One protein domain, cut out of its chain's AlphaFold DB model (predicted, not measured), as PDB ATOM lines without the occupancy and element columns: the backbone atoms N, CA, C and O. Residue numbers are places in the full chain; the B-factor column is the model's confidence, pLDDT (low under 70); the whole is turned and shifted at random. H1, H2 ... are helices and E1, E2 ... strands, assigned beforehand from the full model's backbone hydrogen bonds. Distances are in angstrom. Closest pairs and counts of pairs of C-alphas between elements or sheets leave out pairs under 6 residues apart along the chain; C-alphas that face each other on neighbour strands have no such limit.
ATOM      1  N   LEU A   7     -52.841  12.691 -32.767       95.00
ATOM      2  CA  LEU A   7     -52.607  12.707 -31.323       95.00
ATOM      3  C   LEU A   7     -53.231  11.487 -30.639       95.00
ATOM      4  O   LEU A   7     -52.565  10.875 -29.804       95.00
ATOM      5  N   GLN A   8     -54.437  11.076 -31.043       96.44
ATOM      6  CA  GLN A   8     -55.050   9.827 -30.590       96.44
ATOM      7  C   GLN A   8     -54.170   8.624 -30.952       96.44
ATOM      8  O   GLN A   8     -53.835   7.824 -30.082       96.44
ATOM      9  N   ARG A   9     -53.692   8.538 -32.202       96.19
ATOM     10  CA  ARG A   9     -52.796   7.461 -32.653       96.19
ATOM     11  C   ARG A   9     -51.519   7.389 -31.809       96.19
ATOM     12  O   ARG A   9     -51.082   6.297 -31.450       96.19
ATOM     13  N   ILE A  10     -50.899   8.531 -31.506       95.56
ATOM     14  CA  ILE A  10     -49.707   8.603 -30.644       95.56
ATOM     15  C   ILE A  10     -50.047   8.183 -29.212       95.56
ATOM     16  O   ILE A  10     -49.256   7.469 -28.590       95.56
ATOM     17  N   SER A  11     -51.207   8.601 -28.702       96.31
ATOM     18  CA  SER A  11     -51.715   8.192 -27.392       96.31
ATOM     19  C   SER A  11     -51.819   6.674 -27.296       96.31
ATOM     20  O   SER A  11     -51.218   6.079 -26.403       96.31
ATOM     21  N   ASP A  12     -52.484   6.042 -28.263       96.50
ATOM     22  CA  ASP A  12     -52.699   4.594 -28.300       96.50
ATOM     23  C   ASP A  12     -51.372   3.825 -28.376       96.50
ATOM     24  O   ASP A  12     -51.177   2.821 -27.695       96.50
ATOM     25  N   GLN A  13     -50.413   4.317 -29.168       96.06
ATOM     26  CA  GLN A  13     -49.099   3.679 -29.327       96.06
ATOM     27  C   GLN A  13     -48.197   3.774 -28.094       96.06
ATOM     28  O   GLN A  13     -47.249   2.994 -27.955       96.06
ATOM     29  N   HIS A  14     -48.432   4.755 -27.227       94.56
ATOM     30  CA  HIS A  14     -47.548   5.063 -26.105       94.56
ATOM     31  C   HIS A  14     -48.260   5.047 -24.753       94.56
ATOM     32  O   HIS A  14     -47.684   5.518 -23.774       94.56
ATOM     33  N   ASN A  15     -49.461   4.465 -24.688       94.19
ATOM     34  CA  ASN A  15     -50.290   4.396 -23.483       94.19
ATOM     35  C   ASN A  15     -50.487   5.780 -22.835       94.19
ATOM     36  O   ASN A  15     -50.332   5.944 -21.624       94.19
ATOM     37  N   GLY A  16     -50.746   6.789 -23.666       96.31
ATOM     38  CA  GLY A  16     -51.078   8.139 -23.230       96.31
ATOM     39  C   GLY A  16     -52.552   8.293 -22.860       96.31
ATOM     40  O   GLY A  16     -53.396   7.466 -23.201       96.31
ATOM     41  N   GLU A  17     -52.855   9.399 -22.192       98.00
ATOM     42  CA  GLU A  17     -54.202   9.906 -21.961       98.00
ATOM     43  C   GLU A  17     -54.464  11.041 -22.957       98.00
ATOM     44  O   GLU A  17     -53.808  12.087 -22.900       98.00
ATOM     45  N   PHE A  18     -55.412  10.826 -23.868       97.94
ATOM     46  CA  PHE A  18     -55.875  11.831 -24.820       97.94
ATOM     47  C   PHE A  18     -57.256  12.341 -24.418       97.94
ATOM     48  O   PHE A  18     -58.164  11.551 -24.166       97.94
ATOM     49  N   THR A  19     -57.419  13.660 -24.368       97.75
ATOM     50  CA  THR A  19     -58.699  14.304 -24.061       97.75
ATOM     51  C   THR A  19     -58.936  15.485 -24.988       97.75
ATOM     52  O   THR A  19     -58.017  16.262 -25.260       97.75
ATOM     53  N   VAL A  20     -60.186  15.656 -25.408       97.12
ATOM     54  CA  VAL A  20     -60.643  16.798 -26.203       97.12
ATOM     55  C   VAL A  20     -61.436  17.736 -25.301       97.12
ATOM     56  O   VAL A  20     -62.313  17.300 -24.557       97.12
ATOM     57  N   GLU A  21     -61.106  19.018 -25.348       94.88
ATOM     58  CA  GLU A  21     -61.828  20.084 -24.663       94.88
ATOM     59  C   GLU A  21     -62.432  21.010 -25.717       94.88
ATOM     60  O   GLU A  21     -61.708  21.635 -26.493       94.88
ATOM     61  N   GLU A  22     -63.758  21.100 -25.735       93.56
ATOM     62  CA  GLU A  22     -64.505  21.979 -26.629       93.56
ATOM     63  C   GLU A  22     -65.190  23.072 -25.812       93.56
ATOM     64  O   GLU A  22     -65.741  22.820 -24.739       93.56
ATOM     65  N   SER A  23     -65.165  24.300 -26.316       89.94
ATOM     66  CA  SER A  23     -65.894  25.416 -25.716       89.94
ATOM     67  C   SER A  23     -66.449  26.333 -26.794       89.94
ATOM     68  O   SER A  23     -65.851  26.496 -27.856       89.94
ATOM     69  N   ILE A  24     -67.603  26.929 -26.511       85.31
ATOM     70  CA  ILE A  24     -68.250  27.910 -27.378       85.31
ATOM     71  C   ILE A  24     -68.232  29.234 -26.630       85.31
ATOM     72  O   ILE A  24     -68.708  29.315 -25.497       85.31
ATOM     73  N   VAL A  25     -67.673  30.264 -27.253       83.00
ATOM     74  CA  VAL A  25     -67.730  31.629 -26.734       83.00
ATOM     75  C   VAL A  25     -68.678  32.433 -27.604       83.00
ATOM     76  O   VAL A  25     -68.464  32.586 -28.806       83.00
ATOM     77  N   GLU A  26     -69.745  32.928 -26.983       82.81
ATOM     78  CA  GLU A  26     -70.674  33.862 -27.609       82.81
ATOM     79  C   GLU A  26     -70.016  35.243 -27.695       82.81
ATOM     80  O   GLU A  26     -69.508  35.773 -26.706       82.81
ATOM     81  N   GLY A  27     -69.989  35.806 -28.897       77.38
ATOM     82  CA  GLY A  27     -69.569  37.171 -29.162       77.38
ATOM     83  C   GLY A  27     -70.761  38.107 -29.332       77.38
ATOM     84  O   GLY A  27     -71.924  37.694 -29.401       77.38
ATOM     85  N   ASP A  28     -70.464  39.398 -29.455       74.44
ATOM     86  CA  ASP A  28     -71.487  40.406 -29.709       74.44
ATOM     87  C   ASP A  28     -72.241  40.111 -31.020       74.44
ATOM     88  O   ASP A  28     -71.695  39.562 -31.985       74.44
ATOM     89  N   SER A  29     -73.519  40.496 -31.060       79.62
ATOM     90  CA  SER A  29     -74.425  40.308 -32.209       79.62
ATOM     91  C   SER A  29     -74.719  38.848 -32.594       79.62
ATOM     92  O   SER A  29     -75.058  38.576 -33.745       79.62
ATOM     93  N   GLY A  30     -74.619  37.906 -31.649       78.38
ATOM     94  CA  GLY A  30     -74.966  36.497 -31.879       78.38
ATOM     95  C   GLY A  30     -73.902  35.707 -32.645       78.38
ATOM     96  O   GLY A  30     -74.196  34.643 -33.186       78.38
ATOM     97  N   SER A  31     -72.671  36.223 -32.708       79.44
ATOM     98  CA  SER A  31     -71.532  35.454 -33.209       79.44
ATOM     99  C   SER A  31     -71.158  34.354 -32.209       79.44
ATOM    100  O   SER A  31     -71.261  34.543 -31.002       79.44
ATOM    101  N   GLN A  32     -70.739  33.187 -32.694       80.69
ATOM    102  CA  GLN A  32     -70.241  32.092 -31.859       80.69
ATOM    103  C   GLN A  32     -68.867  31.672 -32.366       80.69
ATOM    104  O   GLN A  32     -68.678  31.449 -33.563       80.69
ATOM    105  N   LEU A  33     -67.905  31.582 -31.453       78.81
ATOM    106  CA  LEU A  33     -66.568  31.072 -31.727       78.81
ATOM    107  C   LEU A  33     -66.405  29.727 -31.029       78.81
ATOM    108  O   LEU A  33     -66.495  29.640 -29.807       78.81
ATOM    109  N   ASN A  34     -66.146  28.690 -31.822       81.94
ATOM    110  CA  ASN A  34     -65.844  27.358 -31.318       81.94
ATOM    111  C   ASN A  34     -64.339  27.243 -31.097       81.94
ATOM    112  O   ASN A  34     -63.552  27.440 -32.024       81.94
ATOM    113  N   PHE A  35     -63.945  26.895 -29.879       89.06
ATOM    114  CA  PHE A  35     -62.569  26.597 -29.524       89.06
ATOM    115  C   PHE A  35     -62.431  25.118 -29.211       89.06
ATOM    116  O   PHE A  35     -63.222  24.561 -28.450       89.06
ATOM    117  N   VAL A  36     -61.387  24.510 -29.766       92.62
ATOM    118  CA  VAL A  36     -61.044  23.113 -29.520       92.62
ATOM    119  C   VAL A  36     -59.607  23.041 -29.029       92.62
ATOM    120  O   VAL A  36     -58.699  23.618 -29.637       92.62
ATOM    121  N   LYS A  37     -59.392  22.328 -27.925       95.25
ATOM    122  CA  LYS A  37     -58.064  21.989 -27.421       95.25
ATOM    123  C   LYS A  37     -57.914  20.483 -27.349       95.25
ATOM    124  O   LYS A  37     -58.704  19.797 -26.706       95.25
ATOM    125  N   TYR A  38     -56.856  19.981 -27.966       96.19
ATOM    126  CA  TYR A  38     -56.460  18.589 -27.827       96.19
ATOM    127  C   TYR A  38     -55.345  18.489 -26.800       96.19
ATOM    128  O   TYR A  38     -54.298  19.127 -26.946       96.19
ATOM    129  N   HIS A  39     -55.561  17.675 -25.776       97.81
ATOM    130  CA  HIS A  39     -54.585  17.422 -24.727       97.81
ATOM    131  C   HIS A  39     -54.112  15.980 -24.821       97.81
ATOM    132  O   HIS A  39     -54.919  15.055 -24.846       97.81
ATOM    133  N   LEU A  40     -52.799  15.791 -24.830       98.12
ATOM    134  CA  LEU A  40     -52.164  14.485 -24.742       98.12
ATOM    135  C   LEU A  40     -51.186  14.492 -23.570       98.12
ATOM    136  O   LEU A  40     -50.221  15.260 -23.552       98.12
ATOM    137  N   LYS A  41     -51.425  13.622 -22.593       98.12
ATOM    138  CA  LYS A  41     -50.532  13.393 -21.458       98.12
ATOM    139  C   LYS A  41     -49.933  12.006 -21.553       98.12
ATOM    140  O   LYS A  41     -50.628  11.043 -21.851       98.12
ATOM    141  N   MET A  42     -48.648  11.878 -21.266       96.94
ATOM    142  CA  MET A  42     -48.011  10.568 -21.186       96.94
ATOM    143  C   MET A  42     -46.742  10.595 -20.352       96.94
ATOM    144  O   MET A  42     -46.173  11.652 -20.077       96.94
ATOM    145  N   ILE A  43     -46.283   9.400 -19.994       97.50
ATOM    146  CA  ILE A  43     -45.002   9.190 -19.338       97.50
ATOM    147  C   ILE A  43     -44.050   8.524 -20.325       97.50
ATOM    148  O   ILE A  43     -44.366   7.496 -20.921       97.50
ATOM    149  N   HIS A  44     -42.858   9.092 -20.476       96.75
ATOM    150  CA  HIS A  44     -41.785   8.468 -21.234       96.75
ATOM    151  C   HIS A  44     -40.498   8.521 -20.431       96.75
ATOM    152  O   HIS A  44     -40.040   9.611 -20.101       96.75
ATOM    153  N   ASN A  45     -39.939   7.347 -20.118       94.75
ATOM    154  CA  ASN A  45     -38.730   7.220 -19.306       94.75
ATOM    155  C   ASN A  45     -38.849   8.111 -18.053       94.75
ATOM    156  O   ASN A  45     -38.122   9.085 -17.933       94.75
ATOM    157  N   ASP A  46     -39.840   7.872 -17.188       94.50
ATOM    158  CA  ASP A  46     -40.210   8.669 -15.991       94.50
ATOM    159  C   ASP A  46     -40.357  10.197 -16.166       94.50
ATOM    160  O   ASP A  46     -40.470  10.926 -15.178       94.50
ATOM    161  N   ALA A  47     -40.339  10.716 -17.394       97.25
ATOM    162  CA  ALA A  47     -40.603  12.115 -17.681       97.25
ATOM    163  C   ALA A  47     -42.081  12.297 -18.024       97.25
ATOM    164  O   ALA A  47     -42.641  11.547 -18.824       97.25
ATOM    165  N   SER A  48     -42.699  13.326 -17.450       97.88
ATOM    166  CA  SER A  48     -44.061  13.721 -17.800       97.88
ATOM    167  C   SER A  48     -44.030  14.550 -19.075       97.88
ATOM    168  O   SER A  48     -43.387  15.599 -19.099       97.88
ATOM    169  N   LEU A  49     -44.757  14.111 -20.099       98.12
ATOM    170  CA  LEU A  49     -45.022  14.848 -21.331       98.12
ATOM    171  C   LEU A  49     -46.468  15.326 -21.325       98.12
ATOM    172  O   LEU A  49     -47.382  14.519 -21.192       98.12
ATOM    173  N   VAL A  50     -46.665  16.628 -21.490       98.38
ATOM    174  CA  VAL A  50     -47.980  17.240 -21.692       98.38
ATOM    175  C   VAL A  50     -47.939  18.026 -22.989       98.38
ATOM    176  O   VAL A  50     -47.151  18.963 -23.129       98.38
ATOM    177  N   ILE A  51     -48.773  17.627 -23.937       97.69
ATOM    178  CA  ILE A  51     -48.871  18.208 -25.268       97.69
ATOM    179  C   ILE A  51     -50.258  18.823 -25.393       97.69
ATOM    180  O   ILE A  51     -51.253  18.155 -25.130       97.69
ATOM    181  N   VAL A  52     -50.319  20.093 -25.779       96.94
ATOM    182  CA  VAL A  52     -51.573  20.830 -25.948       96.94
ATOM    183  C   VAL A  52     -51.584  21.456 -27.329       96.94
ATOM    184  O   VAL A  52     -50.686  22.233 -27.652       96.94
ATOM    185  N   TYR A  53     -52.582  21.114 -28.135       95.12
ATOM    186  CA  TYR A  53     -52.862  21.753 -29.418       95.12
ATOM    187  C   TYR A  53     -54.104  22.609 -29.223       95.12
ATOM    188  O   TYR A  53     -55.201  22.081 -29.079       95.12
ATOM    189  N   ASP A  54     -53.910  23.920 -29.154       94.06
ATOM    190  CA  ASP A  54     -54.951  24.904 -28.883       94.06
ATOM    191  C   ASP A  54     -55.351  25.570 -30.201       94.06
ATOM    192  O   ASP A  54     -54.604  26.397 -30.724       94.06
ATOM    193  N   PHE A  55     -56.516  25.192 -30.738       90.69
ATOM    194  CA  PHE A  55     -57.132  25.793 -31.928       90.69
ATOM    195  C   PHE A  55     -58.072  26.953 -31.567       90.69
ATOM    196  O   PHE A  55     -58.986  27.277 -32.321       90.69
ATOM    197  N   GLY A  56     -57.863  27.573 -30.403       85.81
ATOM    198  CA  GLY A  56     -58.532  28.798 -29.997       85.81
ATOM    199  C   GLY A  56     -57.869  30.058 -30.550       85.81
ATOM    200  O   GLY A  56     -57.398  30.098 -31.683       85.81
ATOM    201  N   ASN A  57     -57.788  31.104 -29.725       75.88
ATOM    202  CA  ASN A  57     -57.346  32.443 -30.142       75.88
ATOM    203  C   ASN A  57     -55.943  32.515 -30.770       75.88
ATOM    204  O   ASN A  57     -55.689  33.401 -31.582       75.88
ATOM    205  N   TYR A  58     -55.014  31.640 -30.374       76.19
ATOM    206  CA  TYR A  58     -53.608  31.737 -30.789       76.19
ATOM    207  C   TYR A  58     -53.184  30.683 -31.817       76.19
ATOM    208  O   TYR A  58     -52.149  30.877 -32.454       76.19
ATOM    209  N   ILE A  59     -53.959  29.602 -31.995       89.94
ATOM    210  CA  ILE A  59     -53.661  28.481 -32.905       89.94
ATOM    211  C   ILE A  59     -52.203  28.005 -32.718       89.94
ATOM    212  O   ILE A  59     -51.318  28.204 -33.560       89.94
ATOM    213  N   ILE A  60     -51.926  27.422 -31.547       93.50
ATOM    214  CA  ILE A  60     -50.578  27.039 -31.089       93.50
ATOM    215  C   ILE A  60     -50.521  25.600 -30.588       93.50
ATOM    216  O   ILE A  60     -51.464  25.090 -29.989       93.50
ATOM    217  N   ALA A  61     -49.364  24.970 -30.758       95.25
ATOM    218  CA  ALA A  61     -49.009  23.740 -30.070       95.25
ATOM    219  C   ALA A  61     -47.958  24.014 -28.998       95.25
ATOM    220  O   ALA A  61     -46.992  24.748 -29.224       95.25
ATOM    221  N   THR A  62     -48.134  23.378 -27.844       97.31
ATOM    222  CA  THR A  62     -47.237  23.464 -26.695       97.31
ATOM    223  C   THR A  62     -46.843  22.072 -26.231       97.31
ATOM    224  O   THR A  62     -47.708  21.244 -25.972       97.31
ATOM    225  N   TYR A  63     -45.544  21.831 -26.058       98.31
ATOM    226  CA  TYR A  63     -45.022  20.648 -25.376       98.31
ATOM    227  C   TYR A  63     -44.412  21.107 -24.059       98.31
ATOM    228  O   TYR A  63     -43.537  21.973 -24.033       98.31
ATOM    229  N   THR A  64     -44.863  20.524 -22.956       98.56
ATOM    230  CA  THR A  64     -44.295  20.724 -21.627       98.56
ATOM    231  C   THR A  64     -43.807  19.390 -21.103       98.56
ATOM    232  O   THR A  64     -44.584  18.465 -20.891       98.56
ATOM    233  N   ILE A  65     -42.500  19.306 -20.897       98.69
ATOM    234  CA  ILE A  65     -41.804  18.097 -20.485       98.69
ATOM    235  C   ILE A  65     -41.171  18.368 -19.136       98.69
ATOM    236  O   ILE A  65     -40.461  19.364 -18.980       98.69
ATOM    237  N   ASN A  66     -41.403  17.486 -18.174       98.31
ATOM    238  CA  ASN A  66     -40.797  17.570 -16.855       98.31
ATOM    239  C   ASN A  66     -40.047  16.277 -16.546       98.31
ATOM    240  O   ASN A  66     -40.656  15.209 -16.472       98.31
ATOM    241  N   ILE A  67     -38.733  16.383 -16.365       97.31
ATOM    242  CA  ILE A  67     -37.841  15.261 -16.071       97.31
ATOM    243  C   ILE A  67     -37.368  15.398 -14.626       97.31
ATOM    244  O   ILE A  67     -36.643  16.333 -14.286       97.31
ATOM    245  N   GLN A  68     -37.784  14.475 -13.766       95.62
ATOM    246  CA  GLN A  68     -37.403  14.476 -12.353       95.62
ATOM    247  C   GLN A  68     -35.961  13.990 -12.158       95.62
ATOM    248  O   GLN A  68     -35.443  13.223 -12.970       95.62
ATOM    249  N   ASN A  69     -35.326  14.390 -11.053       92.75
ATOM    250  CA  ASN A  69     -33.991  13.922 -10.641       92.75
ATOM    251  C   ASN A  69     -32.851  14.229 -11.637       92.75
ATOM    252  O   ASN A  69     -31.787  13.605 -11.593       92.75
ATOM    253  N   ILE A  70     -33.051  15.209 -12.517       92.00
ATOM    254  CA  ILE A  70     -31.995  15.782 -13.353       92.00
ATOM    255  C   ILE A  70     -31.362  16.943 -12.593       92.00
ATOM    256  O   ILE A  70     -32.059  17.877 -12.195       92.00
ATOM    257  N   LYS A  71     -30.040  16.898 -12.409       89.00
ATOM    258  CA  LYS A  71     -29.283  17.958 -11.732       89.00
ATOM    259  C   LYS A  71     -28.181  18.494 -12.631       89.00
ATOM    260  O   LYS A  71     -27.519  17.731 -13.328       89.00
ATOM    261  N   ASN A  72     -27.945  19.802 -12.548       90.62
ATOM    262  CA  ASN A  72     -26.884  20.502 -13.277       90.62
ATOM    263  C   ASN A  72     -26.939  20.301 -14.804       90.62
ATOM    264  O   ASN A  72     -25.908  20.388 -15.474       90.62
ATOM    265  N   ALA A  73     -28.122  20.032 -15.364       94.50
ATOM    266  CA  ALA A  73     -28.274  19.979 -16.805       94.50
ATOM    267  C   ALA A  73     -28.168  21.410 -17.371       94.50
ATOM    268  O   ALA A  73     -28.812  22.330 -16.862       94.50
ATOM    269  N   PRO A  74     -27.349  21.632 -18.412       96.38
ATOM    270  CA  PRO A  74     -27.179  22.946 -19.012       96.38
ATOM    271  C   PRO A  74     -28.496  23.478 -19.574       96.38
ATOM    272  O   PRO A  74     -29.241  22.755 -20.235       96.38
ATOM    273  N   GLU A  75     -28.762  24.761 -19.365       98.00
ATOM    274  CA  GLU A  75     -29.865  25.435 -20.041       98.00
ATOM    275  C   GLU A  75     -29.579  25.571 -21.537       98.00
ATOM    276  O   GLU A  75     -28.435  25.803 -21.960       98.00
ATOM    277  N   PHE A  76     -30.638  25.483 -22.337       98.19
ATOM    278  CA  PHE A  76     -30.553  25.753 -23.763       98.19
ATOM    279  C   PHE A  76     -31.781  26.497 -24.283       98.19
ATOM    280  O   PHE A  76     -32.879  26.409 -23.739       98.19
ATOM    281  N   ASN A  77     -31.582  27.221 -25.380       97.88
ATOM    282  CA  ASN A  77     -32.635  27.884 -26.131       97.88
ATOM    283  C   ASN A  77     -32.412  27.651 -27.626       97.88
ATOM    284  O   ASN A  77     -31.411  28.105 -28.188       97.88
ATOM    285  N   PHE A  78     -33.346  26.948 -28.246       95.94
ATOM    286  CA  PHE A  78     -33.469  26.781 -29.681       95.94
ATOM    287  C   PHE A  78     -34.548  27.733 -30.189       95.94
ATOM    288  O   PHE A  78     -35.661  27.753 -29.663       95.94
ATOM    289  N   SER A  79     -34.239  28.493 -31.229       92.69
ATOM    290  CA  SER A  79     -35.223  29.322 -31.916       92.69
ATOM    291  C   SER A  79     -34.969  29.317 -33.413       92.69
ATOM    292  O   SER A  79     -33.826  29.185 -33.867       92.69
ATOM    293  N   THR A  80     -36.022  29.526 -34.186       87.06
ATOM    294  CA  THR A  80     -35.891  29.859 -35.602       87.06
ATOM    295  C   THR A  80     -35.321  31.265 -35.762       87.06
ATOM    296  O   THR A  80     -35.394  32.106 -34.860       87.06
ATOM    297  N   ILE A  81     -34.649  31.497 -36.884       81.56
ATOM    298  CA  ILE A  81     -34.266  32.840 -37.314       81.56
ATOM    299  C   ILE A  81     -35.458  33.391 -38.092       81.56
ATOM    300  O   ILE A  81     -36.006  32.669 -38.918       81.56
ATOM    301  N   ASP A  82     -35.869  34.629 -37.838       70.31
ATOM    302  CA  ASP A  82     -37.017  35.226 -38.523       70.31
ATOM    303  C   ASP A  82     -36.762  35.408 -40.033       70.31
ATOM    304  O   ASP A  82     -35.621  35.496 -40.495       70.31
ATOM    305  N   HIS A  83     -37.842  35.467 -40.817       64.12
ATOM    306  CA  HIS A  83     -37.787  35.562 -42.280       64.12
ATOM    307  C   HIS A  83     -37.003  36.770 -42.814       64.12
ATOM    308  O   HIS A  83     -36.323  36.640 -43.832       64.12
ATOM    309  N   PHE A  84     -37.044  37.921 -42.141       66.00
ATOM    310  CA  PHE A  84     -36.301  39.104 -42.583       66.00
ATOM    311  C   PHE A  84     -34.801  38.916 -42.365       66.00
ATOM    312  O   PHE A  84     -33.993  39.164 -43.260       66.00
ATOM    313  N   THR A  85     -34.423  38.377 -41.210       66.75
ATOM    314  CA  THR A  85     -33.041  38.034 -40.892       66.75
ATOM    315  C   THR A  85     -32.503  36.940 -41.825       66.75
ATOM    316  O   THR A  85     -31.326  36.992 -42.193       66.75
ATOM    317  N   LYS A  86     -33.340  35.990 -42.284       64.81
ATOM    318  CA  LYS A  86     -32.968  35.002 -43.325       64.81
ATOM    319  C   LYS A  86     -32.537  35.695 -44.629       64.81
ATOM    320  O   LYS A  86     -31.480  35.358 -45.160       64.81
ATOM    321  N   LEU A  87     -33.314  36.672 -45.110       65.50
ATOM    322  CA  LEU A  87     -33.026  37.402 -46.357       65.50
ATOM    323  C   LEU A  87     -31.722  38.206 -46.279       65.50
ATOM    324  O   LEU A  87     -30.994  38.297 -47.262       65.50
ATOM    325  N   ILE A  88     -31.411  38.757 -45.104       70.88
ATOM    326  CA  ILE A  88     -30.225  39.597 -44.901       70.88
ATOM    327  C   ILE A  88     -28.959  38.755 -44.704       70.88
ATOM    328  O   ILE A  88     -27.886  39.133 -45.168       70.88
ATOM    329  N   LEU A  89     -29.045  37.625 -43.993       63.84
ATOM    330  CA  LEU A  89     -27.847  36.908 -43.552       63.84
ATOM    331  C   LEU A  89     -27.232  35.964 -44.591       63.84
ATOM    332  O   LEU A  89     -26.120  35.510 -44.336       63.84
ATOM    333  N   LEU A  90     -27.903  35.642 -45.708       61.47
ATOM    334  CA  LEU A  90     -27.427  34.657 -46.707       61.47
ATOM    335  C   LEU A  90     -26.885  33.358 -46.061       61.47
ATOM    336  O   LEU A  90     -25.957  32.723 -46.559       61.47
ATOM    337  N   LYS A  91     -27.421  32.982 -44.891       62.97
ATOM    338  CA  LYS A  91     -26.959  31.833 -44.110       62.97
ATOM    339  C   LYS A  91     -27.808  30.621 -44.438       62.97
ATOM    340  O   LYS A  91     -29.024  30.666 -44.315       62.97
ATOM    341  N   ASN A  92     -27.141  29.501 -44.702       66.19
ATOM    342  CA  ASN A  92     -27.791  28.215 -44.970       66.19
ATOM    343  C   ASN A  92     -28.532  27.628 -43.747       66.19
ATOM    344  O   ASN A  92     -29.275  26.661 -43.883       66.19
ATOM    345  N   GLN A  93     -28.316  28.171 -42.543       72.38
ATOM    346  CA  GLN A  93     -28.914  27.674 -41.304       72.38
ATOM    347  C   GLN A  93     -30.025  28.615 -40.830       72.38
ATOM    348  O   GLN A  93     -29.760  29.767 -40.495       72.38
ATOM    349  N   HIS A  94     -31.260  28.108 -40.776       82.06
ATOM    350  CA  HIS A  94     -32.473  28.881 -40.457       82.06
ATOM    351  C   HIS A  94     -32.868  28.843 -38.972       82.06
ATOM    352  O   HIS A  94     -33.971  29.237 -38.597       82.06
ATOM    353  N   TRP A  95     -31.980  28.349 -38.115       89.56
ATOM    354  CA  TRP A  95     -32.215  28.199 -36.684       89.56
ATOM    355  C   TRP A  95     -30.951  28.505 -35.889       89.56
ATOM    356  O   TRP A  95     -29.833  28.487 -36.407       89.56
ATOM    357  N   LYS A  96     -31.134  28.791 -34.603       91.31
ATOM    358  CA  LYS A  96     -30.068  29.104 -33.659       91.31
ATOM    359  C   LYS A  96     -30.275  28.317 -32.373       91.31
ATOM    360  O   LYS A  96     -31.313  28.439 -31.733       91.31
ATOM    361  N   LEU A  97     -29.244  27.587 -31.959       94.94
ATOM    362  CA  LEU A  97     -29.186  26.919 -30.663       94.94
ATOM    363  C   LEU A  97     -28.160  27.609 -29.760       94.94
ATOM    364  O   LEU A  97     -26.968  27.675 -30.074       94.94
ATOM    365  N   ARG A  98     -28.623  28.127 -28.623       96.19
ATOM    366  CA  ARG A  98     -27.779  28.638 -27.539       96.19
ATOM    367  C   ARG A  98     -27.745  27.591 -26.434       96.19
ATOM    368  O   ARG A  98     -28.784  27.292 -25.868       96.19
ATOM    369  N   CYS A  99     -26.572  27.055 -26.131       96.81
ATOM    370  CA  CYS A  99     -26.343  26.116 -25.034       96.81
ATOM    371  C   CYS A  99     -24.886  26.272 -24.591       96.81
ATOM    372  O   CYS A  99     -24.001  26.329 -25.447       96.81
ATOM    373  N   LYS A 100     -24.626  26.368 -23.280       94.31
ATOM    374  CA  LYS A 100     -23.252  26.529 -22.764       94.31
ATOM    375  C   LYS A 100     -22.419  25.254 -22.907       94.31
ATOM    376  O   LYS A 100     -21.209  25.336 -23.071       94.31
ATOM    377  N   ALA A 101     -23.055  24.086 -22.840       94.94
ATOM    378  CA  ALA A 101     -22.368  22.808 -22.956       94.94
ATOM    379  C   ALA A 101     -22.336  22.327 -24.407       94.94
ATOM    380  O   ALA A 101     -23.384  22.037 -24.991       94.94
ATOM    381  N   THR A 102     -21.127  22.181 -24.951       95.31
ATOM    382  CA  THR A 102     -20.881  21.710 -26.322       95.31
ATOM    383  C   THR A 102     -21.522  20.352 -26.588       95.31
ATOM    384  O   THR A 102     -22.240  20.211 -27.569       95.31
ATOM    385  N   TYR A 103     -21.378  19.398 -25.664       94.69
ATOM    386  CA  TYR A 103     -21.977  18.066 -25.792       94.69
ATOM    387  C   TYR A 103     -23.497  18.116 -26.010       94.69
ATOM    388  O   TYR A 103     -24.011  17.547 -26.969       94.69
ATOM    389  N   LEU A 104     -24.228  18.812 -25.127       96.06
ATOM    390  CA  LEU A 104     -25.687  18.886 -25.227       96.06
ATOM    391  C   LEU A 104     -26.104  19.645 -26.489       96.06
ATOM    392  O   LEU A 104     -27.061  19.254 -27.151       96.06
ATOM    393  N   LYS A 105     -25.352  20.692 -26.847       96.94
ATOM    394  CA  LYS A 105     -25.566  21.435 -28.085       96.94
ATOM    395  C   LYS A 105     -25.494  20.500 -29.294       96.94
ATOM    396  O   LYS A 105     -26.471  20.389 -30.021       96.94
ATOM    397  N   GLU A 106     -24.381  19.794 -29.470       96.62
ATOM    398  CA  GLU A 106     -24.164  18.870 -30.590       96.62
ATOM    399  C   GLU A 106     -25.227  17.774 -30.640       96.62
ATOM    400  O   GLU A 106     -25.761  17.481 -31.707       96.62
ATOM    401  N   LYS A 107     -25.594  17.203 -29.486       97.31
ATOM    402  CA  LYS A 107     -26.653  16.191 -29.414       97.31
ATOM    403  C   LYS A 107     -28.000  16.729 -29.884       97.31
ATOM    404  O   LYS A 107     -28.643  16.073 -30.696       97.31
ATOM    405  N   ILE A 108     -28.406  17.921 -29.440       97.06
ATOM    406  CA  ILE A 108     -29.649  18.548 -29.907       97.06
ATOM    407  C   ILE A 108     -29.593  18.775 -31.421       97.06
ATOM    408  O   ILE A 108     -30.556  18.449 -32.107       97.06
ATOM    409  N   GLU A 109     -28.481  19.281 -31.963       95.88
ATOM    410  CA  GLU A 109     -28.340  19.515 -33.409       95.88
ATOM    411  C   GLU A 109     -28.412  18.211 -34.223       95.88
ATOM    412  O   GLU A 109     -29.053  18.175 -35.275       95.88
ATOM    413  N   ILE A 110     -27.801  17.130 -33.724       96.62
ATOM    414  CA  ILE A 110     -27.877  15.794 -34.330       96.62
ATOM    415  C   ILE A 110     -29.318  15.287 -34.322       96.62
ATOM    416  O   ILE A 110     -29.811  14.881 -35.371       96.62
ATOM    417  N   LEU A 111     -30.003  15.331 -33.175       96.88
ATOM    418  CA  LEU A 111     -31.396  14.891 -33.061       96.88
ATOM    419  C   LEU A 111     -32.311  15.709 -33.975       96.88
ATOM    420  O   LEU A 111     -33.166  15.155 -34.661       96.88
ATOM    421  N   PHE A 112     -32.092  17.021 -34.042       94.12
ATOM    422  CA  PHE A 112     -32.879  17.919 -34.878       94.12
ATOM    423  C   PHE A 112     -32.810  17.530 -36.364       94.12
ATOM    424  O   PHE A 112     -33.843  17.427 -37.026       94.12
ATOM    425  N   ARG A 113     -31.603  17.236 -36.869       94.19
ATOM    426  CA  ARG A 113     -31.388  16.757 -38.246       94.19
ATOM    427  C   ARG A 113     -31.855  15.317 -38.449       94.19
ATOM    428  O   ARG A 113     -32.433  15.005 -39.484       94.19
ATOM    429  N   LYS A 114     -31.633  14.437 -37.466       96.06
ATOM    430  CA  LYS A 114     -32.071  13.029 -37.499       96.06
ATOM    431  C   LYS A 114     -33.578  12.931 -37.721       96.06
ATOM    432  O   LYS A 114     -34.025  12.132 -38.538       96.06
ATOM    433  N   HIS A 115     -34.344  13.769 -37.028       94.75
ATOM    434  CA  HIS A 115     -35.790  13.850 -37.189       94.75
ATOM    435  C   HIS A 115     -36.217  14.790 -38.324       94.75
ATOM    436  O   HIS A 115     -37.395  15.065 -38.451       94.75
ATOM    437  N   GLN A 116     -35.309  15.277 -39.176       92.25
ATOM    438  CA  GLN A 116     -35.646  16.122 -40.333       92.25
ATOM    439  C   GLN A 116     -36.429  17.398 -39.963       92.25
ATOM    440  O   GLN A 116     -37.161  17.948 -40.790       92.25
ATOM    441  N   LEU A 117     -36.290  17.893 -38.726       90.50
ATOM    442  CA  LEU A 117     -36.968  19.117 -38.291       90.50
ATOM    443  C   LEU A 117     -36.413  20.343 -39.028       90.50
ATOM    444  O   LEU A 117     -37.138  21.302 -39.266       90.50
ATOM    445  N   ASP A 118     -35.155  20.294 -39.462       88.69
ATOM    446  CA  ASP A 118     -34.538  21.300 -40.324       88.69
ATOM    447  C   ASP A 118     -35.162  21.333 -41.725       88.69
ATOM    448  O   ASP A 118     -35.445  22.413 -42.242       88.69
ATOM    449  N   GLN A 119     -35.438  20.170 -42.317       86.62
ATOM    450  CA  GLN A 119     -36.136  20.084 -43.602       86.62
ATOM    451  C   GLN A 119     -37.591  20.535 -43.477       86.62
ATOM    452  O   GLN A 119     -38.097  21.244 -44.347       86.62
ATOM    453  N   LEU A 120     -38.256  20.161 -42.380       86.06
ATOM    454  CA  LEU A 120     -39.611  20.603 -42.078       86.06
ATOM    455  C   LEU A 120     -39.676  22.134 -41.987       86.06
ATOM    456  O   LEU A 120     -40.509  22.745 -42.649       86.06
ATOM    457  N   MET A 121     -38.744  22.761 -41.264       85.25
ATOM    458  CA  MET A 121     -38.619  24.222 -41.184       85.25
ATOM    459  C   MET A 121     -38.339  24.905 -42.534       85.25
ATOM    460  O   MET A 121     -38.636  26.083 -42.703       85.25
ATOM    461  N   GLN A 122     -37.682  24.222 -43.475       81.75
ATOM    462  CA  GLN A 122     -37.385  24.784 -44.798       81.75
ATOM    463  C   GLN A 122     -38.583  24.724 -45.744       81.75
ATOM    464  O   GLN A 122     -38.721  25.588 -46.605       81.75
ATOM    465  N   ARG A 123     -39.409  23.683 -45.616       81.25
ATOM    466  CA  ARG A 123     -40.531  23.414 -46.524       81.25
ATOM    467  C   ARG A 123     -41.843  24.021 -46.052       81.25
ATOM    468  O   ARG A 123     -42.732  24.203 -46.868       81.25
ATOM    469  N   THR A 124     -41.945  24.301 -44.758       80.44
ATOM    470  CA  THR A 124     -43.180  24.719 -44.093       80.44
ATOM    471  C   THR A 124     -42.922  25.962 -43.246       80.44
ATOM    472  O   THR A 124     -41.779  26.365 -43.037       80.44
ATOM    473  N   ALA A 125     -43.980  26.542 -42.685       81.44
ATOM    474  CA  ALA A 125     -43.882  27.603 -41.683       81.44
ATOM    475  C   ALA A 125     -43.781  27.048 -40.244       81.44
ATOM    476  O   ALA A 125     -44.225  27.669 -39.276       81.44
ATOM    477  N   PHE A 126     -43.229  25.845 -40.091       86.56
ATOM    478  CA  PHE A 126     -42.925  25.268 -38.794       86.56
ATOM    479  C   PHE A 126     -41.769  26.037 -38.156       86.56
ATOM    480  O   PHE A 126     -40.626  25.934 -38.597       86.56
ATOM    481  N   GLU A 127     -42.062  26.807 -37.108       89.19
ATOM    482  CA  GLU A 127     -41.067  27.633 -36.426       89.19
ATOM    483  C   GLU A 127     -41.067  27.404 -34.905       89.19
ATOM    484  O   GLU A 127     -41.650  28.186 -34.150       89.19
ATOM    485  N   PRO A 128     -40.437  26.316 -34.417       93.31
ATOM    486  CA  PRO A 128     -40.445  25.995 -33.001       93.31
ATOM    487  C   PRO A 128     -39.472  26.860 -32.202       93.31
ATOM    488  O   PRO A 128     -38.321  27.088 -32.580       93.31
ATOM    489  N   THR A 129     -39.925  27.261 -31.019       95.88
ATOM    490  CA  THR A 129     -39.060  27.726 -29.932       95.88
ATOM    491  C   THR A 129     -38.989  26.635 -28.878       95.88
ATOM    492  O   THR A 129     -40.031  26.234 -28.372       95.88
ATOM    493  N   ILE A 130     -37.786  26.165 -28.536       97.94
ATOM    494  CA  ILE A 130     -37.560  25.095 -27.549       97.94
ATOM    495  C   ILE A 130     -36.621  25.609 -26.466       97.94
ATOM    496  O   ILE A 130     -35.498  26.020 -26.753       97.94
ATOM    497  N   LYS A 131     -37.052  25.553 -25.210       98.50
ATOM    498  CA  LYS A 131     -36.268  25.990 -24.052       98.50
ATOM    499  C   LYS A 131     -36.102  24.843 -23.073       98.50
ATOM    500  O   LYS A 131     -37.100  24.266 -22.654       98.50
ATOM    501  N   GLY A 132     -34.867  24.550 -22.692       98.38
ATOM    502  CA  GLY A 132     -34.538  23.662 -21.582       98.38
ATOM    503  C   GLY A 132     -34.046  24.472 -20.391       98.38
ATOM    504  O   GLY A 132     -33.148  25.302 -20.546       98.38
ATOM    505  N   MET A 133     -34.643  24.256 -19.221       97.94
ATOM    506  CA  MET A 133     -34.374  25.018 -18.001       97.94
ATOM    507  C   MET A 133     -34.201  24.077 -16.811       97.94
ATOM    508  O   MET A 133     -35.013  23.173 -16.600       97.94
ATOM    509  N   GLN A 134     -33.162  24.322 -16.014       96.56
ATOM    510  CA  GLN A 134     -32.959  23.619 -14.754       96.56
ATOM    511  C   GLN A 134     -33.885  24.215 -13.686       96.56
ATOM    512  O   GLN A 134     -33.867  25.415 -13.428       96.56
ATOM    513  N   MET A 135     -34.671  23.356 -13.045       95.44
ATOM    514  CA  MET A 135     -35.446  23.654 -11.839       95.44
ATOM    515  C   MET A 135     -34.722  23.045 -10.620       95.44
ATOM    516  O   MET A 135     -33.799  22.252 -10.810       95.44
ATOM    517  N   PRO A 136     -35.099  23.368  -9.366       91.25
ATOM    518  CA  PRO A 136     -34.391  22.860  -8.184       91.25
ATOM    519  C   PRO A 136     -34.206  21.331  -8.145       91.25
ATOM    520  O   PRO A 136     -33.095  20.866  -7.898       91.25
ATOM    521  N   ASP A 137     -35.248  20.561  -8.476       91.00
ATOM    522  CA  ASP A 137     -35.233  19.084  -8.438       91.00
ATOM    523  C   ASP A 137     -35.649  18.421  -9.761       91.00
ATOM    524  O   ASP A 137     -35.816  17.200  -9.852       91.00
ATOM    525  N   SER A 138     -35.815  19.219 -10.813       95.56
ATOM    526  CA  SER A 138     -36.241  18.722 -12.114       95.56
ATOM    527  C   SER A 138     -35.646  19.532 -13.256       95.56
ATOM    528  O   SER A 138     -35.041  20.585 -13.062       95.56
ATOM    529  N   TYR A 139     -35.823  19.039 -14.472       97.56
ATOM    530  CA  TYR A 139     -35.496  19.764 -15.687       97.56
ATOM    531  C   TYR A 139     -36.747  19.904 -16.541       97.56
ATOM    532  O   TYR A 139     -37.450  18.923 -16.798       97.56
ATOM    533  N   LYS A 140     -37.031  21.133 -16.973       98.38
ATOM    534  CA  LYS A 140     -38.207  21.452 -17.776       98.38
ATOM    535  C   LYS A 140     -37.789  21.736 -19.209       98.38
ATOM    536  O   LYS A 140     -36.973  22.626 -19.439       98.38
ATOM    537  N   ILE A 141     -38.392  21.036 -20.168       98.62
ATOM    538  CA  ILE A 141     -38.348  21.432 -21.579       98.62
ATOM    539  C   ILE A 141     -39.710  22.003 -21.947       98.62
ATOM    540  O   ILE A 141     -40.750  21.426 -21.628       98.62
ATOM    541  N   HIS A 142     -39.701  23.153 -22.602       98.56
ATOM    542  CA  HIS A 142     -40.896  23.808 -23.096       98.56
ATOM    543  C   HIS A 142     -40.724  24.148 -24.570       98.56
ATOM    544  O   HIS A 142     -39.776  24.849 -24.932       98.56
ATOM    545  N   THR A 143     -41.643  23.660 -25.397       98.06
ATOM    546  CA  THR A 143     -41.666  23.910 -26.837       98.06
ATOM    547  C   THR A 143     -42.967  24.562 -27.234       98.06
ATOM    548  O   THR A 143     -44.024  24.110 -26.806       98.06
ATOM    549  N   THR A 144     -42.891  25.564 -28.100       96.31
ATOM    550  CA  THR A 144     -44.060  26.235 -28.671       96.31
ATOM    551  C   THR A 144     -43.873  26.461 -30.163       96.31
ATOM    552  O   THR A 144     -42.786  26.871 -30.582       96.31
ATOM    553  N   PHE A 145     -44.922  26.243 -30.950       93.38
ATOM    554  CA  PHE A 145     -44.965  26.578 -32.377       93.38
ATOM    555  C   PHE A 145     -46.398  26.855 -32.839       93.38
ATOM    556  O   PHE A 145     -47.361  26.431 -32.202       93.38
ATOM    557  N   SER A 146     -46.539  27.577 -33.951       90.62
ATOM    558  CA  SER A 146     -47.845  27.884 -34.541       90.62
ATOM    559  C   SER A 146     -48.423  26.688 -35.299       90.62
ATOM    560  O   SER A 146     -47.698  25.971 -35.990       90.62
ATOM    561  N   LEU A 147     -49.741  26.513 -35.218       88.25
ATOM    562  CA  LEU A 147     -50.515  25.531 -35.982       88.25
ATOM    563  C   LEU A 147     -51.233  26.146 -37.195       88.25
ATOM    564  O   LEU A 147     -51.961  25.439 -37.881       88.25
ATOM    565  N   ASN A 148     -51.010  27.435 -37.485       81.50
ATOM    566  CA  ASN A 148     -51.717  28.187 -38.535       81.50
ATOM    567  C   ASN A 148     -51.539  27.631 -39.954       81.50
ATOM    568  O   ASN A 148     -52.276  28.003 -40.862       81.50
ATOM    569  N   PHE A 149     -50.557  26.758 -40.159       76.25
ATOM    570  CA  PHE A 149     -50.265  26.167 -41.452       76.25
ATOM    571  C   PHE A 149     -50.577  24.681 -41.391       76.25
ATOM    572  O   PHE A 149     -50.070  23.977 -40.520       76.25
ATOM    573  N   GLU A 150     -51.388  24.193 -42.330       68.19
ATOM    574  CA  GLU A 150     -51.845  22.798 -42.361       68.19
ATOM    575  C   GLU A 150     -50.674  21.800 -42.349       68.19
ATOM    576  O   GLU A 150     -50.752  20.710 -41.789       68.19
ATOM    577  N   GLU A 151     -49.534  22.181 -42.915       70.38
ATOM    578  CA  GLU A 151     -48.327  21.358 -42.926       70.38
ATOM    579  C   GLU A 151     -47.689  21.207 -41.539       70.38
ATOM    580  O   GLU A 151     -47.022  20.204 -41.285       70.38
ATOM    581  N   ASN A 152     -47.954  22.126 -40.605       68.31
ATOM    582  CA  ASN A 152     -47.459  22.043 -39.233       68.31
ATOM    583  C   ASN A 152     -48.157  20.923 -38.455       68.31
ATOM    584  O   ASN A 152     -47.589  20.414 -37.491       68.31
ATOM    585  N   THR A 153     -49.327  20.447 -38.887       68.88
ATOM    586  CA  THR A 153     -49.938  19.255 -38.283       68.88
ATOM    587  C   THR A 153     -49.148  17.996 -38.637       68.88
ATOM    588  O   THR A 153     -49.033  17.093 -37.816       68.88
ATOM    589  N   LYS A 154     -48.455  17.967 -39.787       71.88
ATOM    590  CA  LYS A 154     -47.531  16.880 -40.174       71.88
ATOM    591  C   LYS A 154     -46.276  16.819 -39.292       71.88
ATOM    592  O   LYS A 154     -45.540  15.839 -39.355       71.88
ATOM    593  N   SER A 155     -46.036  17.837 -38.459       83.25
ATOM    594  CA  SER A 155     -44.905  17.880 -37.527       83.25
ATOM    595  C   SER A 155     -45.109  17.055 -36.255       83.25
ATOM    596  O   SER A 155     -44.113  16.771 -35.592       83.25
ATOM    597  N   ILE A 156     -46.354  16.667 -35.917       90.88
ATOM    598  CA  ILE A 156     -46.714  16.074 -34.613       90.88
ATOM    599  C   ILE A 156     -45.793  14.893 -34.277       90.88
ATOM    600  O   ILE A 156     -45.068  14.941 -33.287       90.88
ATOM    601  N   GLN A 157     -45.758  13.858 -35.121       91.81
ATOM    602  CA  GLN A 157     -44.916  12.682 -34.875       91.81
ATOM    603  C   GLN A 157     -43.427  13.035 -34.824       91.81
ATOM    604  O   GLN A 157     -42.676  12.491 -34.015       91.81
ATOM    605  N   THR A 158     -42.987  13.939 -35.693       92.81
ATOM    606  CA  THR A 158     -41.581  14.297 -35.844       92.81
ATOM    607  C   THR A 158     -41.040  15.006 -34.605       92.81
ATOM    608  O   THR A 158     -40.005  14.612 -34.063       92.81
ATOM    609  N   ILE A 159     -41.755  16.027 -34.125       95.06
ATOM    610  CA  ILE A 159     -41.363  16.778 -32.932       95.06
ATOM    611  C   ILE A 159     -41.532  15.932 -31.664       95.06
ATOM    612  O   ILE A 159     -40.715  16.013 -30.747       95.06
ATOM    613  N   PHE A 160     -42.538  15.056 -31.640       96.12
ATOM    614  CA  PHE A 160     -42.736  14.088 -30.573       96.12
ATOM    615  C   PHE A 160     -41.549  13.121 -30.446       96.12
ATOM    616  O   PHE A 160     -40.979  12.983 -29.362       96.12
ATOM    617  N   SER A 161     -41.120  12.509 -31.555       96.50
ATOM    618  CA  SER A 161     -39.956  11.616 -31.578       96.50
ATOM    619  C   SER A 161     -38.674  12.332 -31.146       96.50
ATOM    620  O   SER A 161     -37.932  11.802 -30.321       96.50
ATOM    621  N   PHE A 162     -38.456  13.563 -31.626       97.75
ATOM    622  CA  PHE A 162     -37.336  14.402 -31.191       97.75
ATOM    623  C   PHE A 162     -37.320  14.599 -29.672       97.75
ATOM    624  O   PHE A 162     -36.275  14.466 -29.034       97.75
ATOM    625  N   HIS A 163     -38.475  14.895 -29.075       98.19
ATOM    626  CA  HIS A 163     -38.562  15.120 -27.640       98.19
ATOM    627  C   HIS A 163     -38.301  13.866 -26.813       98.19
ATOM    628  O   HIS A 163     -37.644  13.971 -25.778       98.19
ATOM    629  N   LYS A 164     -38.746  12.693 -27.270       97.94
ATOM    630  CA  LYS A 164     -38.434  11.421 -26.607       97.94
ATOM    631  C   LYS A 164     -36.930  11.157 -26.566       97.94
ATOM    632  O   LYS A 164     -36.371  10.976 -25.491       97.94
ATOM    633  N   GLU A 165     -36.251  11.264 -27.705       98.25
ATOM    634  CA  GLU A 165     -34.800  11.036 -27.751       98.25
ATOM    635  C   GLU A 165     -33.999  12.102 -26.983       98.25
ATOM    636  O   GLU A 165     -32.934  11.821 -26.424       98.25
ATOM    637  N   LEU A 166     -34.512  13.336 -26.913       98.06
ATOM    638  CA  LEU A 166     -33.914  14.384 -26.092       98.06
ATOM    639  C   LEU A 166     -34.033  14.072 -24.592       98.06
ATOM    640  O   LEU A 166     -33.079  14.314 -23.850       98.06
ATOM    641  N   ILE A 167     -35.166  13.521 -24.146       97.88
ATOM    642  CA  ILE A 167     -35.346  13.058 -22.761       97.88
ATOM    643  C   ILE A 167     -34.331  11.969 -22.437       97.88
ATOM    644  O   ILE A 167     -33.630  12.086 -21.431       97.88
ATOM    645  N   ASP A 168     -34.203  10.967 -23.305       97.38
ATOM    646  CA  ASP A 168     -33.253   9.870 -23.115       97.38
ATOM    647  C   ASP A 168     -31.814  10.392 -23.022       97.38
ATOM    648  O   ASP A 168     -31.094  10.062 -22.080       97.38
ATOM    649  N   THR A 169     -31.429  11.306 -23.917       96.31
ATOM    650  CA  THR A 169     -30.099  11.943 -23.913       96.31
ATOM    651  C   THR A 169     -29.817  12.691 -22.607       96.31
ATOM    652  O   THR A 169     -28.704  12.637 -22.072       96.31
ATOM    653  N   LEU A 170     -30.804  13.433 -22.095       95.94
ATOM    654  CA  LEU A 170     -30.654  14.183 -20.851       95.94
ATOM    655  C   LEU A 170     -30.550  13.249 -19.649       95.94
ATOM    656  O   LEU A 170     -29.710  13.476 -18.778       95.94
ATOM    657  N   LYS A 171     -31.362  12.191 -19.612       94.88
ATOM    658  CA  LYS A 171     -31.337  11.206 -18.532       94.88
ATOM    659  C   LYS A 171     -30.040  10.414 -18.503       94.88
ATOM    660  O   LYS A 171     -29.410  10.346 -17.452       94.88
ATOM    661  N   GLU A 172     -29.580   9.917 -19.646       93.81
ATOM    662  CA  GLU A 172     -28.314   9.186 -19.751       93.81
ATOM    663  C   GLU A 172     -27.138   9.995 -19.180       93.81
ATOM    664  O   GLU A 172     -26.260   9.450 -18.511       93.81
ATOM    665  N   LYS A 173     -27.125  11.314 -19.416       92.81
ATOM    666  CA  LYS A 173     -25.987  12.162 -19.050       92.81
ATOM    667  C   LYS A 173     -26.097  12.831 -17.679       92.81
ATOM    668  O   LYS A 173     -25.066  13.032 -17.037       92.81
ATOM    669  N   PHE A 174     -27.296  13.240 -17.271       91.94
ATOM    670  CA  PHE A 174     -27.502  14.158 -16.140       91.94
ATOM    671  C   PHE A 174     -28.420  13.608 -15.047       91.94
ATOM    672  O   PHE A 174     -28.653  14.296 -14.047       91.94
ATOM    673  N   GLN A 175     -28.949  12.391 -15.198       88.06
ATOM    674  CA  GLN A 175     -29.735  11.774 -14.139       88.06
ATOM    675  C   GLN A 175     -28.828  11.423 -12.963       88.06
ATOM    676  O   GLN A 175     -27.871  10.655 -13.075       88.06
TER     677      GLN A 175
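This is residues 7 to 175 of the 179 residues of an uncharacterized protein of Kordia algicida OT-1 (UniProt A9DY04). One wide, twisted sheet of eight strands forms a wall, with H1, H6 and H3 covering one face and the other face bare. The long hairpin of E1 and E2 reaches toward one end of the longest axis, while H2 lies away from the helix layer, past one end of E5 and E6. The 169 printed residues hold six named helices and eight named strands, in the order H1 E1 E2 E3 E4 E5 H2 E6 H3 H4 E7 E8 H5 H6; the class is mixed. The sheet runs E1 E2 E3 E4 E8 E7 E5 E6, all antiparallel. The whole is compact, with a radius of gyration of the C-alphas of 17.3 A and spans of 56 by 43 by 29 A.

H1, residues 7 to 14, begins at C-alpha 7 (-52.607, 12.707, -31.323). E1, residues 17 to 26, is 29.6 A long, E2, residues 32 to 44, 38.5 A, E3, residues 47 to 54, 22.2 A, and E4, residues 60 to 68, 26.1 A. E5 is residues 76 to 80, H2 83 to 89 and E6 95 to 99. H3, residues 102 to 114, is 18.0 A long; H4 is 117 to 123 and E7 129 to 134. E8, residues 138 to 146, is 26.9 A long, and H5 is 150 to 153. H6, residues 156 to 174, is 26.7 A long and ends at C-alpha 174 (-27.502, 14.158, -16.140).

E1 to E4 form a meander, each strand the antiparallel neighbour of the one before; N 19 and O 39 of E1 and E2 are 2.9 A apart, within hydrogen-bond range. E4 neighbours E8, with N 63 and O 143 at 2.8 A. E6, H3 H4 and E7 make a split strand-helix-strand unit, two strands running the same way with E5 between them, and its crossover is left-handed. H1 is over E1 and E2 at a height over the sheet of 8.2 A, H6 over E3 and E4 at 9.3 A, and H3 over E6 at 10.1 A, on the same face. H3, with residues 107 to 112, touches H6 at a shallow tilt of 25 degrees, opposite ways; their closest C-alphas, of Leu 111 and Phe 162, are 6.2 A apart. H4 is only just not on the sheet, with 4 pairs of C-alphas within 10 A, and H5 only grazes it with residues 152 to 153. H2 is not on the sheet and is apart from H3. Every O i to N i+4 pair is within hydrogen-bond range in H1, H2, H3, H4 and H6; H5 is too short for one.

The C-alphas farthest apart, of Ser 29 and Lys 173, are 57.5 A apart. The printed part has no cut and no long link; E4 to E5 is short, the other links tight. The mean pLDDT of the printed part is 90.2, and residues 83 to 87, 89 to 92, 150 and 152 to 153 are under 70.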